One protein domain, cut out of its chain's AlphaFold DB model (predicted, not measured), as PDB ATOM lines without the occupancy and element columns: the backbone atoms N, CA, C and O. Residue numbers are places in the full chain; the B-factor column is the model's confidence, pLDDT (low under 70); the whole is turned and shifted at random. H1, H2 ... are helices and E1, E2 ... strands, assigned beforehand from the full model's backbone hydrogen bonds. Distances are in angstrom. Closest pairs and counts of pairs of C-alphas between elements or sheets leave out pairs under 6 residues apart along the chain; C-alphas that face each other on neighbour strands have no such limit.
ATOM      1  N   THR A  94     400.845 564.387 340.137       79.12
ATOM      2  CA  THR A  94     400.027 563.183 340.356       79.12
ATOM      3  C   THR A  94     400.359 562.075 339.357       79.12
ATOM      4  O   THR A  94     400.859 562.325 338.263       79.12
ATOM      5  N   ASN A  95     400.099 560.819 339.737       84.50
ATOM      6  CA  ASN A  95     400.223 559.691 338.807       84.50
ATOM      7  C   ASN A  95     398.923 559.447 338.020       84.50
ATOM      8  O   ASN A  95     397.851 559.872 338.449       84.50
ATOM      9  N   ASP A  96     399.021 558.694 336.918       83.50
ATOM     10  CA  ASP A  96     397.903 558.418 335.997       83.50
ATOM     11  C   ASP A  96     396.642 557.907 336.740       83.50
ATOM     12  O   ASP A  96     395.540 558.411 336.540       83.50
ATOM     13  N   ASN A  97     396.794 556.978 337.693       86.19
ATOM     14  CA  ASN A  97     395.661 556.425 338.448       86.19
ATOM     15  C   ASN A  97     394.985 557.457 339.364       86.19
ATOM     16  O   ASN A  97     393.763 557.456 339.510       86.19
ATOM     17  N   GLN A  98     395.772 558.306 340.025       84.25
ATOM     18  CA  GLN A  98     395.249 559.367 340.887       84.25
ATOM     19  C   GLN A  98     394.536 560.437 340.065       84.25
ATOM     20  O   GLN A  98     393.449 560.878 340.448       84.25
ATOM     21  N   TYR A  99     395.116 560.805 338.923       85.50
ATOM     22  CA  TYR A  99     394.502 561.726 337.980       85.50
ATOM     23  C   TYR A  99     393.143 561.198 337.499       85.50
ATOM     24  O   TYR A  99     392.132 561.888 337.619       85.50
ATOM     25  N   ASP A 100     393.069 559.933 337.084       86.62
ATOM     26  CA  ASP A 100     391.817 559.304 336.650       86.62
ATOM     27  C   ASP A 100     390.745 559.282 337.747       86.62
ATOM     28  O   ASP A 100     389.555 559.490 337.484       86.62
ATOM     29  N   GLN A 101     391.138 559.031 338.997       86.00
ATOM     30  CA  GLN A 101     390.220 559.091 340.135       86.00
ATOM     31  C   GLN A 101     389.688 560.509 340.362       86.00
ATOM     32  O   GLN A 101     388.485 560.687 340.587       86.00
ATOM     33  N   MET A 102     390.556 561.516 340.257       85.81
ATOM     34  CA  MET A 102     390.169 562.923 340.346       85.81
ATOM     35  C   MET A 102     389.174 563.294 339.237       85.81
ATOM     36  O   MET A 102     388.104 563.836 339.529       85.81
ATOM     37  N   GLN A 103     389.454 562.922 337.986       87.69
ATOM     38  CA  GLN A 103     388.568 563.186 336.848       87.69
ATOM     39  C   GLN A 103     387.199 562.510 337.014       87.69
ATOM     40  O   GLN A 103     386.157 563.137 336.803       87.69
ATOM     41  N   LYS A 104     387.166 561.257 337.487       88.75
ATOM     42  CA  LYS A 104     385.913 560.551 337.819       88.75
ATOM     43  C   LYS A 104     385.118 561.272 338.906       88.75
ATOM     44  O   LYS A 104     383.890 561.347 338.821       88.75
ATOM     45  N   CYS A 105     385.796 561.818 339.914       87.31
ATOM     46  CA  CYS A 105     385.153 562.619 340.950       87.31
ATOM     47  C   CYS A 105     384.517 563.890 340.368       87.31
ATOM     48  O   CYS A 105     383.347 564.165 340.656       87.31
ATOM     49  N   TYR A 106     385.243 564.636 339.529       88.94
ATOM     50  CA  TYR A 106     384.702 565.828 338.869       88.94
ATOM     51  C   TYR A 106     383.490 565.501 338.003       88.94
ATOM     52  O   TYR A 106     382.443 566.132 338.154       88.94
ATOM     53  N   MET A 107     383.580 564.459 337.177       91.44
ATOM     54  CA  MET A 107     382.482 564.038 336.310       91.44
ATOM     55  C   MET A 107     381.232 563.652 337.110       91.44
ATOM     56  O   MET A 107     380.137 564.147 336.833       91.44
ATOM     57  N   LYS A 108     381.389 562.846 338.168       90.56
ATOM     58  CA  LYS A 108     380.276 562.454 339.046       90.56
ATOM     59  C   LYS A 108     379.653 563.651 339.767       90.56
ATOM     60  O   LYS A 108     378.436 563.701 339.943       90.56
ATOM     61  N   SER A 109     380.468 564.619 340.186       88.94
ATOM     62  CA  SER A 109     379.988 565.859 340.807       88.94
ATOM     63  C   SER A 109     379.130 566.674 339.835       88.94
ATOM     64  O   SER A 109     378.004 567.045 340.173       88.94
ATOM     65  N   SER A 110     379.613 566.879 338.606       91.75
ATOM     66  CA  SER A 110     378.883 567.596 337.554       91.75
ATOM     67  C   SER A 110     377.553 566.925 337.214       91.75
ATOM     68  O   SER A 110     376.524 567.600 337.162       91.75
ATOM     69  N   GLN A 111     377.540 565.597 337.073       93.94
ATOM     70  CA  GLN A 111     376.319 564.819 336.830       93.94
ATOM     71  C   GLN A 111     375.313 564.961 337.979       93.94
ATOM     72  O   GLN A 111     374.142 565.263 337.748       93.94
ATOM     73  N   ASN A 112     375.762 564.813 339.229       91.75
ATOM     74  CA  ASN A 112     374.895 564.980 340.398       91.75
ATOM     75  C   ASN A 112     374.323 566.400 340.499       91.75
ATOM     76  O   ASN A 112     373.161 566.566 340.869       91.75
ATOM     77  N   ASN A 113     375.114 567.422 340.163       91.44
ATOM     78  CA  ASN A 113     374.647 568.804 340.140       91.44
ATOM     79  C   ASN A 113     373.606 569.032 339.034       91.44
ATOM     80  O   ASN A 113     372.575 569.649 339.289       91.44
ATOM     81  N   ALA A 114     373.826 568.483 337.837       92.75
ATOM     82  CA  ALA A 114     372.854 568.544 336.747       92.75
ATOM     83  C   ALA A 114     371.523 567.883 337.144       92.75
ATOM     84  O   ALA A 114     370.466 568.492 336.980       92.75
ATOM     85  N   ILE A 115     371.570 566.695 337.762       93.06
ATOM     86  CA  ILE A 115     370.383 566.001 338.288       93.06
ATOM     87  C   ILE A 115     369.683 566.846 339.359       93.06
ATOM     88  O   ILE A 115     368.460 566.974 339.337       93.06
ATOM     89  N   TYR A 116     370.436 567.445 340.287       92.88
ATOM     90  CA  TYR A 116     369.883 568.320 341.324       92.88
ATOM     91  C   TYR A 116     369.132 569.516 340.727       92.88
ATOM     92  O   TYR A 116     367.992 569.777 341.116       92.88
ATOM     93  N   ILE A 117     369.744 570.225 339.775       94.19
ATOM     94  CA  ILE A 117     369.122 571.380 339.120       94.19
ATOM     95  C   ILE A 117     367.900 570.946 338.307       94.19
ATOM     96  O   ILE A 117     366.856 571.585 338.417       94.19
ATOM     97  N   ALA A 118     367.980 569.837 337.569       92.00
ATOM     98  CA  ALA A 118     366.856 569.307 336.803       92.00
ATOM     99  C   ALA A 118     365.667 568.935 337.705       92.00
ATOM    100  O   ALA A 118     364.546 569.383 337.471       92.00
ATOM    101  N   ALA A 119     365.913 568.185 338.785       94.00
ATOM    102  CA  ALA A 119     364.881 567.796 339.744       94.00
ATOM    103  C   ALA A 119     364.259 569.013 340.447       94.00
ATOM    104  O   ALA A 119     363.042 569.065 340.635       94.00
ATOM    105  N   LYS A 120     365.079 570.013 340.800       94.50
ATOM    106  CA  LYS A 120     364.616 571.276 341.391       94.50
ATOM    107  C   LYS A 120     363.725 572.056 340.426       94.50
ATOM    108  O   LYS A 120     362.650 572.487 340.831       94.50
ATOM    109  N   SER A 121     364.141 572.202 339.171       92.69
ATOM    110  CA  SER A 121     363.357 572.883 338.134       92.69
ATOM    111  C   SER A 121     362.055 572.148 337.808       92.69
ATOM    112  O   SER A 121     361.052 572.788 337.512       92.69
ATOM    113  N   ALA A 122     362.038 570.819 337.926       92.19
ATOM    114  CA  ALA A 122     360.839 569.997 337.765       92.19
ATOM    115  C   ALA A 122     359.911 569.989 339.001       92.19
ATOM    116  O   ALA A 122     358.901 569.288 339.002       92.19
ATOM    117  N   GLY A 123     360.249 570.714 340.077       94.69
ATOM    118  CA  GLY A 123     359.458 570.745 341.314       94.69
ATOM    119  C   GLY A 123     359.436 569.414 342.078       94.69
ATOM    120  O   GLY A 123     358.578 569.201 342.937       94.69
ATOM    121  N   MET A 124     360.364 568.500 341.783       94.44
ATOM    122  CA  MET A 124     360.414 567.191 342.427       94.44
ATOM    123  C   MET A 124     360.926 567.310 343.862       94.44
ATOM    124  O   MET A 124     361.898 568.010 344.151       94.44
ATOM    125  N   LYS A 125     360.314 566.559 344.783       92.75
ATOM    126  CA  LYS A 125     360.852 566.399 346.138       92.75
ATOM    127  C   LYS A 125     362.034 565.433 346.094       92.75
ATOM    128  O   LYS A 125     361.867 564.267 345.753       92.75
ATOM    129  N   PHE A 126     363.213 565.892 346.496       87.56
ATOM    130  CA  PHE A 126     364.420 565.067 346.581       87.56
ATOM    131  C   PHE A 126     365.110 565.228 347.940       87.56
ATOM    132  O   PHE A 126     364.889 566.194 348.672       87.56
ATOM    133  N   LYS A 127     365.969 564.265 348.286       88.12
ATOM    134  CA  LYS A 127     366.831 564.317 349.475       88.12
ATOM    135  C   LYS A 127     368.289 564.286 349.038       88.12
ATOM    136  O   LYS A 127     368.712 563.336 348.387       88.12
ATOM    137  N   ILE A 128     369.063 565.290 349.440       83.06
ATOM    138  CA  ILE A 128     370.510 565.317 349.204       83.06
ATOM    139  C   ILE A 128     371.193 564.501 350.302       83.06
ATOM    140  O   ILE A 128     371.050 564.800 351.488       83.06
ATOM    141  N   ARG A 129     371.944 563.467 349.909       83.69
ATOM    142  CA  ARG A 129     372.783 562.688 350.826       83.69
ATOM    143  C   ARG A 129     374.230 563.130 350.679       83.69
ATOM    144  O   ARG A 129     374.881 562.811 349.691       83.69
ATOM    145  N   TYR A 130     374.723 563.857 351.672       81.25
ATOM    146  CA  TYR A 130     376.121 564.254 351.713       81.25
ATOM    147  C   TYR A 130     376.990 563.113 352.250       81.25
ATOM    148  O   TYR A 130     376.768 562.659 353.373       81.25
ATOM    149  N   GLN A 131     377.960 562.659 351.456       80.69
ATOM    150  CA  GLN A 131     378.837 561.537 351.819       80.69
ATOM    151  C   GLN A 131     380.158 562.003 352.455       80.69
ATOM    152  O   GLN A 131     380.652 561.353 353.370       80.69
ATOM    153  N   GLY A 132     380.689 563.158 352.044       83.50
ATOM    154  CA  GLY A 132     381.968 563.681 352.524       83.50
ATOM    155  C   GLY A 132     382.581 564.683 351.544       83.50
ATOM    156  O   GLY A 132     381.949 565.051 350.555       83.50
ATOM    157  N   VAL A 133     383.795 565.154 351.841       85.88
ATOM    158  CA  VAL A 133     384.617 565.969 350.925       85.88
ATOM    159  C   VAL A 133     385.694 565.080 350.311       85.88
ATOM    160  O   VAL A 133     386.504 564.541 351.058       85.88
ATOM    161  N   ASN A 134     385.743 564.956 348.987       86.50
ATOM    162  CA  ASN A 134     386.811 564.206 348.319       86.50
ATOM    163  C   ASN A 134     388.116 565.010 348.289       86.50
ATOM    164  O   ASN A 134     388.106 566.218 348.041       86.50
ATOM    165  N   VAL A 135     389.231 564.330 348.538       86.12
ATOM    166  CA  VAL A 135     390.587 564.865 348.416       86.12
ATOM    167  C   VAL A 135     391.011 564.742 346.959       86.12
ATOM    168  O   VAL A 135     391.083 563.642 346.415       86.12
ATOM    169  N   LEU A 136     391.261 565.887 346.331       83.56
ATOM    170  CA  LEU A 136     391.627 565.978 344.916       83.56
ATOM    171  C   LEU A 136     393.119 566.239 344.728       83.56
ATOM    172  O   LEU A 136     393.691 565.783 343.751       83.56
ATOM    173  N   ASP A 137     393.744 566.918 345.690       81.38
ATOM    174  CA  ASP A 137     395.183 567.151 345.725       81.38
ATOM    175  C   ASP A 137     395.644 567.427 347.168       81.38
ATOM    176  O   ASP A 137     394.851 567.846 348.025       81.38
ATOM    177  N   VAL A 138     396.925 567.181 347.445       83.56
ATOM    178  CA  VAL A 138     397.572 567.486 348.723       83.56
ATOM    179  C   VAL A 138     398.924 568.134 348.461       83.56
ATOM    180  O   VAL A 138     399.843 567.506 347.954       83.56
ATOM    181  N   LEU A 139     399.074 569.382 348.906       84.06
ATOM    182  CA  LEU A 139     400.323 570.124 348.742       84.06
ATOM    183  C   LEU A 139     401.515 569.406 349.413       84.06
ATOM    184  O   LEU A 139     401.369 568.979 350.565       84.06
ATOM    185  N   PRO A 140     402.706 569.366 348.783       83.12
ATOM    186  CA  PRO A 140     403.904 568.724 349.340       83.12
ATOM    187  C   PRO A 140     404.296 569.220 350.738       83.12
ATOM    188  O   PRO A 140     404.652 568.438 351.616       83.12
ATOM    189  N   GLN A 141     404.157 570.524 350.986       84.31
ATOM    190  CA  GLN A 141     404.429 571.158 352.282       84.31
ATOM    191  C   GLN A 141     403.354 570.889 353.353       84.31
ATOM    192  O   GLN A 141     403.461 571.352 354.491       84.31
ATOM    193  N   SER A 142     402.284 570.165 353.017       82.31
ATOM    194  CA  SER A 142     401.214 569.833 353.952       82.31
ATOM    195  C   SER A 142     401.646 568.748 354.934       82.31
ATOM    196  O   SER A 142     402.169 567.700 354.564       82.31
ATOM    197  N   ARG A 143     401.273 568.902 356.212       82.69
ATOM    198  CA  ARG A 143     401.416 567.836 357.229       82.69
ATOM    199  C   ARG A 143     400.578 566.587 356.922       82.69
ATOM    200  O   ARG A 143     400.713 565.579 357.621       82.69
ATOM    201  N   PHE A 144     399.684 566.682 355.939       83.50
ATOM    202  CA  PHE A 144     398.840 565.595 355.464       83.50
ATOM    203  C   PHE A 144     399.363 564.929 354.190       83.50
ATOM    204  O   PHE A 144     398.761 563.943 353.785       83.50
ATOM    205  N   TYR A 145     400.471 565.397 353.602       83.69
ATOM    206  CA  TYR A 145     400.996 564.868 352.338       83.69
ATOM    207  C   TYR A 145     401.217 563.350 352.360       83.69
ATOM    208  O   TYR A 145     400.828 562.640 351.445       83.69
ATOM    209  N   SER A 146     401.752 562.818 353.461       83.81
ATOM    210  CA  SER A 146     401.955 561.374 353.643       83.81
ATOM    211  C   SER A 146     400.770 560.637 354.282       83.81
ATOM    212  O   SER A 146     400.871 559.445 354.562       83.81
ATOM    213  N   LYS A 147     399.665 561.334 354.576       84.81
ATOM    214  CA  LYS A 147     398.534 560.810 355.370       84.81
ATOM    215  C   LYS A 147     397.198 560.809 354.644       84.81
ATOM    216  O   LYS A 147     396.298 560.114 355.096       84.81
ATOM    217  N   LEU A 148     397.063 561.633 353.614       85.62
ATOM    218  CA  LEU A 148     395.907 561.691 352.737       85.62
ATOM    219  C   LEU A 148     396.373 561.383 351.325       85.62
ATOM    220  O   LEU A 148     397.446 561.823 350.910       85.62
ATOM    221  N   LYS A 149     395.552 560.645 350.597       81.31
ATOM    222  CA  LYS A 149     395.746 560.346 349.187       81.31
ATOM    223  C   LYS A 149     394.616 560.962 348.379       81.31
ATOM    224  O   LYS A 149     393.509 561.171 348.870       81.31
ATOM    225  N   ILE A 150     394.910 561.250 347.118       81.50
ATOM    226  CA  ILE A 150     393.883 561.598 346.138       81.50
ATOM    227  C   ILE A 150     392.891 560.436 346.065       81.50
ATOM    228  O   ILE A 150     393.308 559.280 346.034       81.50
ATOM    229  N   GLY A 151     391.600 560.762 346.090       77.50
ATOM    230  CA  GLY A 151     390.509 559.791 346.169       77.50
ATOM    231  C   GLY A 151     389.944 559.592 347.579       77.50
ATOM    232  O   GLY A 151     388.785 559.198 347.697       77.50
ATOM    233  N   ASP A 152     390.685 559.946 348.636       85.12
ATOM    234  CA  ASP A 152     390.191 559.838 350.012       85.12
ATOM    235  C   ASP A 152     388.966 560.734 350.239       85.12
ATOM    236  O   ASP A 152     388.919 561.888 349.803       85.12
ATOM    237  N   MET A 153     387.989 560.252 351.007       84.88
ATOM    238  CA  MET A 153     386.811 561.038 351.380       84.88
ATOM    239  C   MET A 153     386.870 561.468 352.845       84.88
ATOM    240  O   MET A 153     386.768 560.645 353.751       84.88
ATOM    241  N   ILE A 154     386.959 562.773 353.104       85.44
ATOM    242  CA  ILE A 154     386.923 563.364 354.445       85.44
ATOM    243  C   ILE A 154     385.479 563.437 354.944       85.44
ATOM    244  O   ILE A 154     384.663 564.217 354.443       85.44
ATOM    245  N   ILE A 155     385.185 562.682 356.001       83.56
ATOM    246  CA  ILE A 155     383.842 562.615 356.608       83.56
ATOM    247  C   ILE A 155     383.801 563.402 357.928       83.56
ATOM    248  O   ILE A 155     382.790 564.012 358.293       83.56
ATOM    249  N   LYS A 156     384.920 563.413 358.666       82.06
ATOM    250  CA  LYS A 156     385.032 564.063 359.981       82.06
ATOM    251  C   LYS A 156     386.381 564.744 360.155       82.06
ATOM    252  O   LYS A 156     387.419 564.170 359.828       82.06
ATOM    253  N   VAL A 157     386.358 565.914 360.791       80.62
ATOM    254  CA  VAL A 157     387.564 566.570 361.309       80.62
ATOM    255  C   VAL A 157     387.427 566.744 362.818       80.62
ATOM    256  O   VAL A 157     386.488 567.366 363.323       80.62
ATOM    257  N   ASN A 158     388.374 566.179 363.561       80.81
ATOM    258  CA  ASN A 158     388.328 565.988 365.008       80.81
ATOM    259  C   ASN A 158     387.066 565.210 365.424       80.81
ATOM    260  O   ASN A 158     386.961 564.013 365.161       80.81
ATOM    261  N   LYS A 159     386.105 565.887 366.063       78.00
ATOM    262  CA  LYS A 159     384.811 565.328 366.488       78.00
ATOM    263  C   LYS A 159     383.625 565.872 365.676       78.00
ATOM    264  O   LYS A 159     382.490 565.496 365.949       78.00
ATOM    265  N   LYS A 160     383.860 566.755 364.695       78.06
ATOM    266  CA  LYS A 160     382.795 567.411 363.924       78.06
ATOM    267  C   LYS A 160     382.566 566.694 362.594       78.06
ATOM    268  O   LYS A 160     383.507 566.473 361.832       78.06
ATOM    269  N   ASN A 161     381.305 566.361 362.319       81.31
ATOM    270  CA  ASN A 161     380.874 565.873 361.011       81.31
ATOM    271  C   ASN A 161     380.945 567.006 359.991       81.31
ATOM    272  O   ASN A 161     380.425 568.098 360.235       81.31
ATOM    273  N   ILE A 162     381.560 566.728 358.848       80.69
ATOM    274  CA  ILE A 162     381.645 567.674 357.744       80.69
ATOM    275  C   ILE A 162     380.497 567.388 356.781       80.69
ATOM    276  O   ILE A 162     380.309 566.254 356.356       80.69
ATOM    277  N   ARG A 163     379.700 568.417 356.481       80.12
ATOM    278  CA  ARG A 163     378.504 568.317 355.624       80.12
ATOM    279  C   ARG A 163     378.615 569.089 354.305       80.12
ATOM    280  O   ARG A 163     377.671 569.079 353.527       80.12
ATOM    281  N   SER A 164     379.728 569.785 354.081       82.38
ATOM    282  CA  SER A 164     380.063 570.446 352.816       82.38
ATOM    283  C   SER A 164     381.546 570.822 352.783       82.38
ATOM    284  O   SER A 164     382.166 571.013 353.835       82.38
ATOM    285  N   SER A 165     382.105 570.995 351.582       82.38
ATOM    286  CA  SER A 165     383.454 571.548 351.395       82.38
ATOM    287  C   SER A 165     383.569 572.957 351.983       82.38
ATOM    288  O   SER A 165     384.556 573.276 352.637       82.38
ATOM    289  N   ALA A 166     382.519 573.777 351.852       83.44
ATOM    290  CA  ALA A 166     382.464 575.099 352.472       83.44
ATOM    291  C   ALA A 166     382.542 575.019 354.006       83.44
ATOM    292  O   ALA A 166     383.331 575.735 354.617       83.44
ATOM    293  N   ALA A 167     381.800 574.095 354.630       83.06
ATOM    294  CA  ALA A 167     381.842 573.889 356.077       83.06
ATOM    295  C   ALA A 167     383.206 573.367 356.550       83.06
ATOM    296  O   ALA A 167     383.634 573.709 357.652       83.06
ATOM    297  N   LEU A 168     383.898 572.560 355.736       84.38
ATOM    298  CA  LEU A 168     385.278 572.152 356.007       84.38
ATOM    299  C   LEU A 168     386.215 573.359 356.017       84.38
ATOM    300  O   LEU A 168     386.937 573.556 356.992       84.38
ATOM    301  N   ILE A 169     386.178 574.177 354.962       84.19
ATOM    302  CA  ILE A 169     387.024 575.368 354.825       84.19
ATOM    303  C   ILE A 169     386.757 576.341 355.974       84.19
ATOM    304  O   ILE A 169     387.690 576.787 356.638       84.19
ATOM    305  N   GLU A 170     385.490 576.641 356.253       85.06
ATOM    306  CA  GLU A 170     385.100 577.545 357.336       85.06
ATOM    307  C   GLU A 170     385.530 577.011 358.708       85.06
ATOM    308  O   GLU A 170     385.978 577.770 359.567       85.06
ATOM    309  N   TYR A 171     385.432 575.697 358.921       83.00
ATOM    310  CA  TYR A 171     385.898 575.071 360.152       83.00
ATOM    311  C   TYR A 171     387.418 575.152 360.291       83.00
ATOM    312  O   TYR A 171     387.896 575.514 361.362       83.00
ATOM    313  N   LEU A 172     388.177 574.867 359.229       82.06
ATOM    314  CA  LEU A 172     389.640 574.921 359.248       82.06
ATOM    315  C   LEU A 172     390.174 576.350 359.413       82.06
ATOM    316  O   LEU A 172     391.141 576.536 360.144       82.06
ATOM    317  N   LYS A 173     389.506 577.360 358.836       81.62
ATOM    318  CA  LYS A 173     389.852 578.786 359.013       81.62
ATOM    319  C   LYS A 173     389.841 579.244 360.477       81.62
ATOM    320  O   LYS A 173     390.553 580.177 360.823       81.62
ATOM    321  N   LYS A 174     389.041 578.601 361.335       79.12
ATOM    322  CA  LYS A 174     388.914 578.942 362.765       79.12
ATOM    323  C   LYS A 174     390.034 578.355 363.630       79.12
ATOM    324  O   LYS A 174     390.098 578.662 364.818       79.12
ATOM    325  N   TYR A 175     390.891 577.494 363.079       72.94
ATOM    326  CA  TYR A 175     392.003 576.906 363.819       72.94
ATOM    327  C   TYR A 175     393.300 577.683 363.573       72.94
ATOM    328  O   TYR A 175     393.650 577.919 362.418       72.94
ATOM    329  N   PRO A 176     394.049 578.031 364.636       66.50
ATOM    330  CA  PRO A 176     395.360 578.636 364.476       66.50
ATOM    331  C   PRO A 176     396.299 577.671 363.749       66.50
ATOM    332  O   PRO A 176     396.238 576.446 363.940       66.50
ATOM    333  N   LEU A 177     397.188 578.244 362.939       57.59
ATOM    334  CA  LEU A 177     398.287 577.519 362.312       57.59
ATOM    335  C   LEU A 177     399.032 576.714 363.401       57.59
ATOM    336  O   LEU A 177     399.206 577.179 364.523       57.59
ATOM    337  N   HIS A 178     399.434 575.480 363.077       55.28
ATOM    338  CA  HIS A 178     400.201 574.545 363.928       55.28
ATOM    339  C   HIS A 178     399.448 573.672 364.960       55.28
ATOM    340  O   HIS A 178     400.065 572.759 365.524       55.28
ATOM    341  N   LYS A 179     398.126 573.800 365.149       58.34
ATOM    342  CA  LYS A 179     397.374 572.862 366.016       58.34
ATOM    343  C   LYS A 179     397.160 571.498 365.334       58.34
ATOM    344  O   LYS A 179     396.813 571.428 364.158       58.34
ATOM    345  N   LYS A 180     397.367 570.386 366.060       60.97
ATOM    346  CA  LYS A 180     397.137 569.020 365.539       60.97
ATOM    347  C   LYS A 180     395.636 568.808 365.273       60.97
ATOM    348  O   LYS A 180     394.835 568.945 366.196       60.97
ATOM    349  N   THR A 181     395.264 568.435 364.050       65.00
ATOM    350  CA  THR A 181     393.893 568.041 363.683       65.00
ATOM    351  C   THR A 181     393.863 566.586 363.219       65.00
ATOM    352  O   THR A 181     394.771 566.115 362.532       65.00
ATOM    353  N   LYS A 182     392.832 565.846 363.639       69.19
ATOM    354  CA  LYS A 182     392.597 564.459 363.219       69.19
ATOM    355  C   LYS A 182     391.594 564.469 362.073       69.19
ATOM    356  O   LYS A 182     390.489 564.977 362.244       69.19
ATOM    357  N   ILE A 183     391.968 563.917 360.928       68.06
ATOM    358  CA  ILE A 183     391.082 563.764 359.773       68.06
ATOM    359  C   ILE A 183     390.733 562.284 359.672       68.06
ATOM    360  O   ILE A 183     391.636 561.453 359.597       68.06
ATOM    361  N   ASN A 184     389.441 561.960 359.707       67.62
ATOM    362  CA  ASN A 184     388.981 560.610 359.400       67.62
ATOM    363  C   ASN A 184     388.555 560.587 357.933       67.62
ATOM    364  O   ASN A 184     387.688 561.379 357.537       67.62
ATOM    365  N   HIS A 185     389.162 559.685 357.169       62.19
ATOM    366  CA  HIS A 185     388.870 559.471 355.762       62.19
ATOM    367  C   HIS A 185     388.518 558.006 355.487       62.19
ATOM    368  O   HIS A 185     388.885 557.123 356.265       62.19
ATOM    369  N   CYS A 186     387.787 557.773 354.403       57.00
ATOM    370  CA  CYS A 186     387.621 556.455 353.796       57.00
ATOM    371  C   CYS A 186     388.399 556.434 352.477       57.00
ATOM    372  O   CYS A 186     388.354 557.434 351.756       57.00
ATOM    373  N   ALA A 187     389.101 555.328 352.225       48.25
ATOM    374  CA  ALA A 187     389.791 555.030 350.971       48.25
ATOM    375  C   ALA A 187     388.879 554.234 350.030       48.25
ATOM    376  O   ALA A 187     388.023 553.483 350.562       48.25
TER     377      ALA A 187
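AT A GLANCE: This is residues 94 to 187 of the 187 residues of an uncharacterized protein of Lactobacillus iners LactinV 03V1-b (UniProt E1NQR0). One long helix, H1, reaches out past a small, loop-rich body that holds a two-stranded antiparallel sheet, E1 and E2, and a short helix, H2; residues 117 to 123 stick out. The printed part has 94 residues, under half in named elements, in the order H1, E1, H2, E2, class mixed. It is loose, radius of gyration of the C-alphas 15.5 A, spanning 47 by 34 by 19 A.

HOW THE PARTS SIT: Start at H1, residues 96 to 121, which is apart from H2, residues 165 to 173, and from E2, residues 183 to 186. Next comes E1, residues 153 to 157, antiparallel to E2 at 152 degrees; look for N 153 and O 186, 2.9 A apart. E1 and H2 are near each other. In H1 and H2 every O i to N i+4 pair is within hydrogen-bond range.

IN THESE COORDINATES: Find C-alpha 96 at (397.903, 558.418, 335.997); H1 runs 37.5 A to C-alpha 121. E1 measures 11.4 A, H2 12.3 A and E2 10.1 A, ending at C-alpha 186, (387.621, 556.455, 353.796).

THE WHOLE: The farthest C-alphas, Ala 122 and His 178, are 47.5 A apart. The printed part has no cut; the H1 to E1 link is long, 31 residues. Residues 176 to 187 have pLDDT under 70.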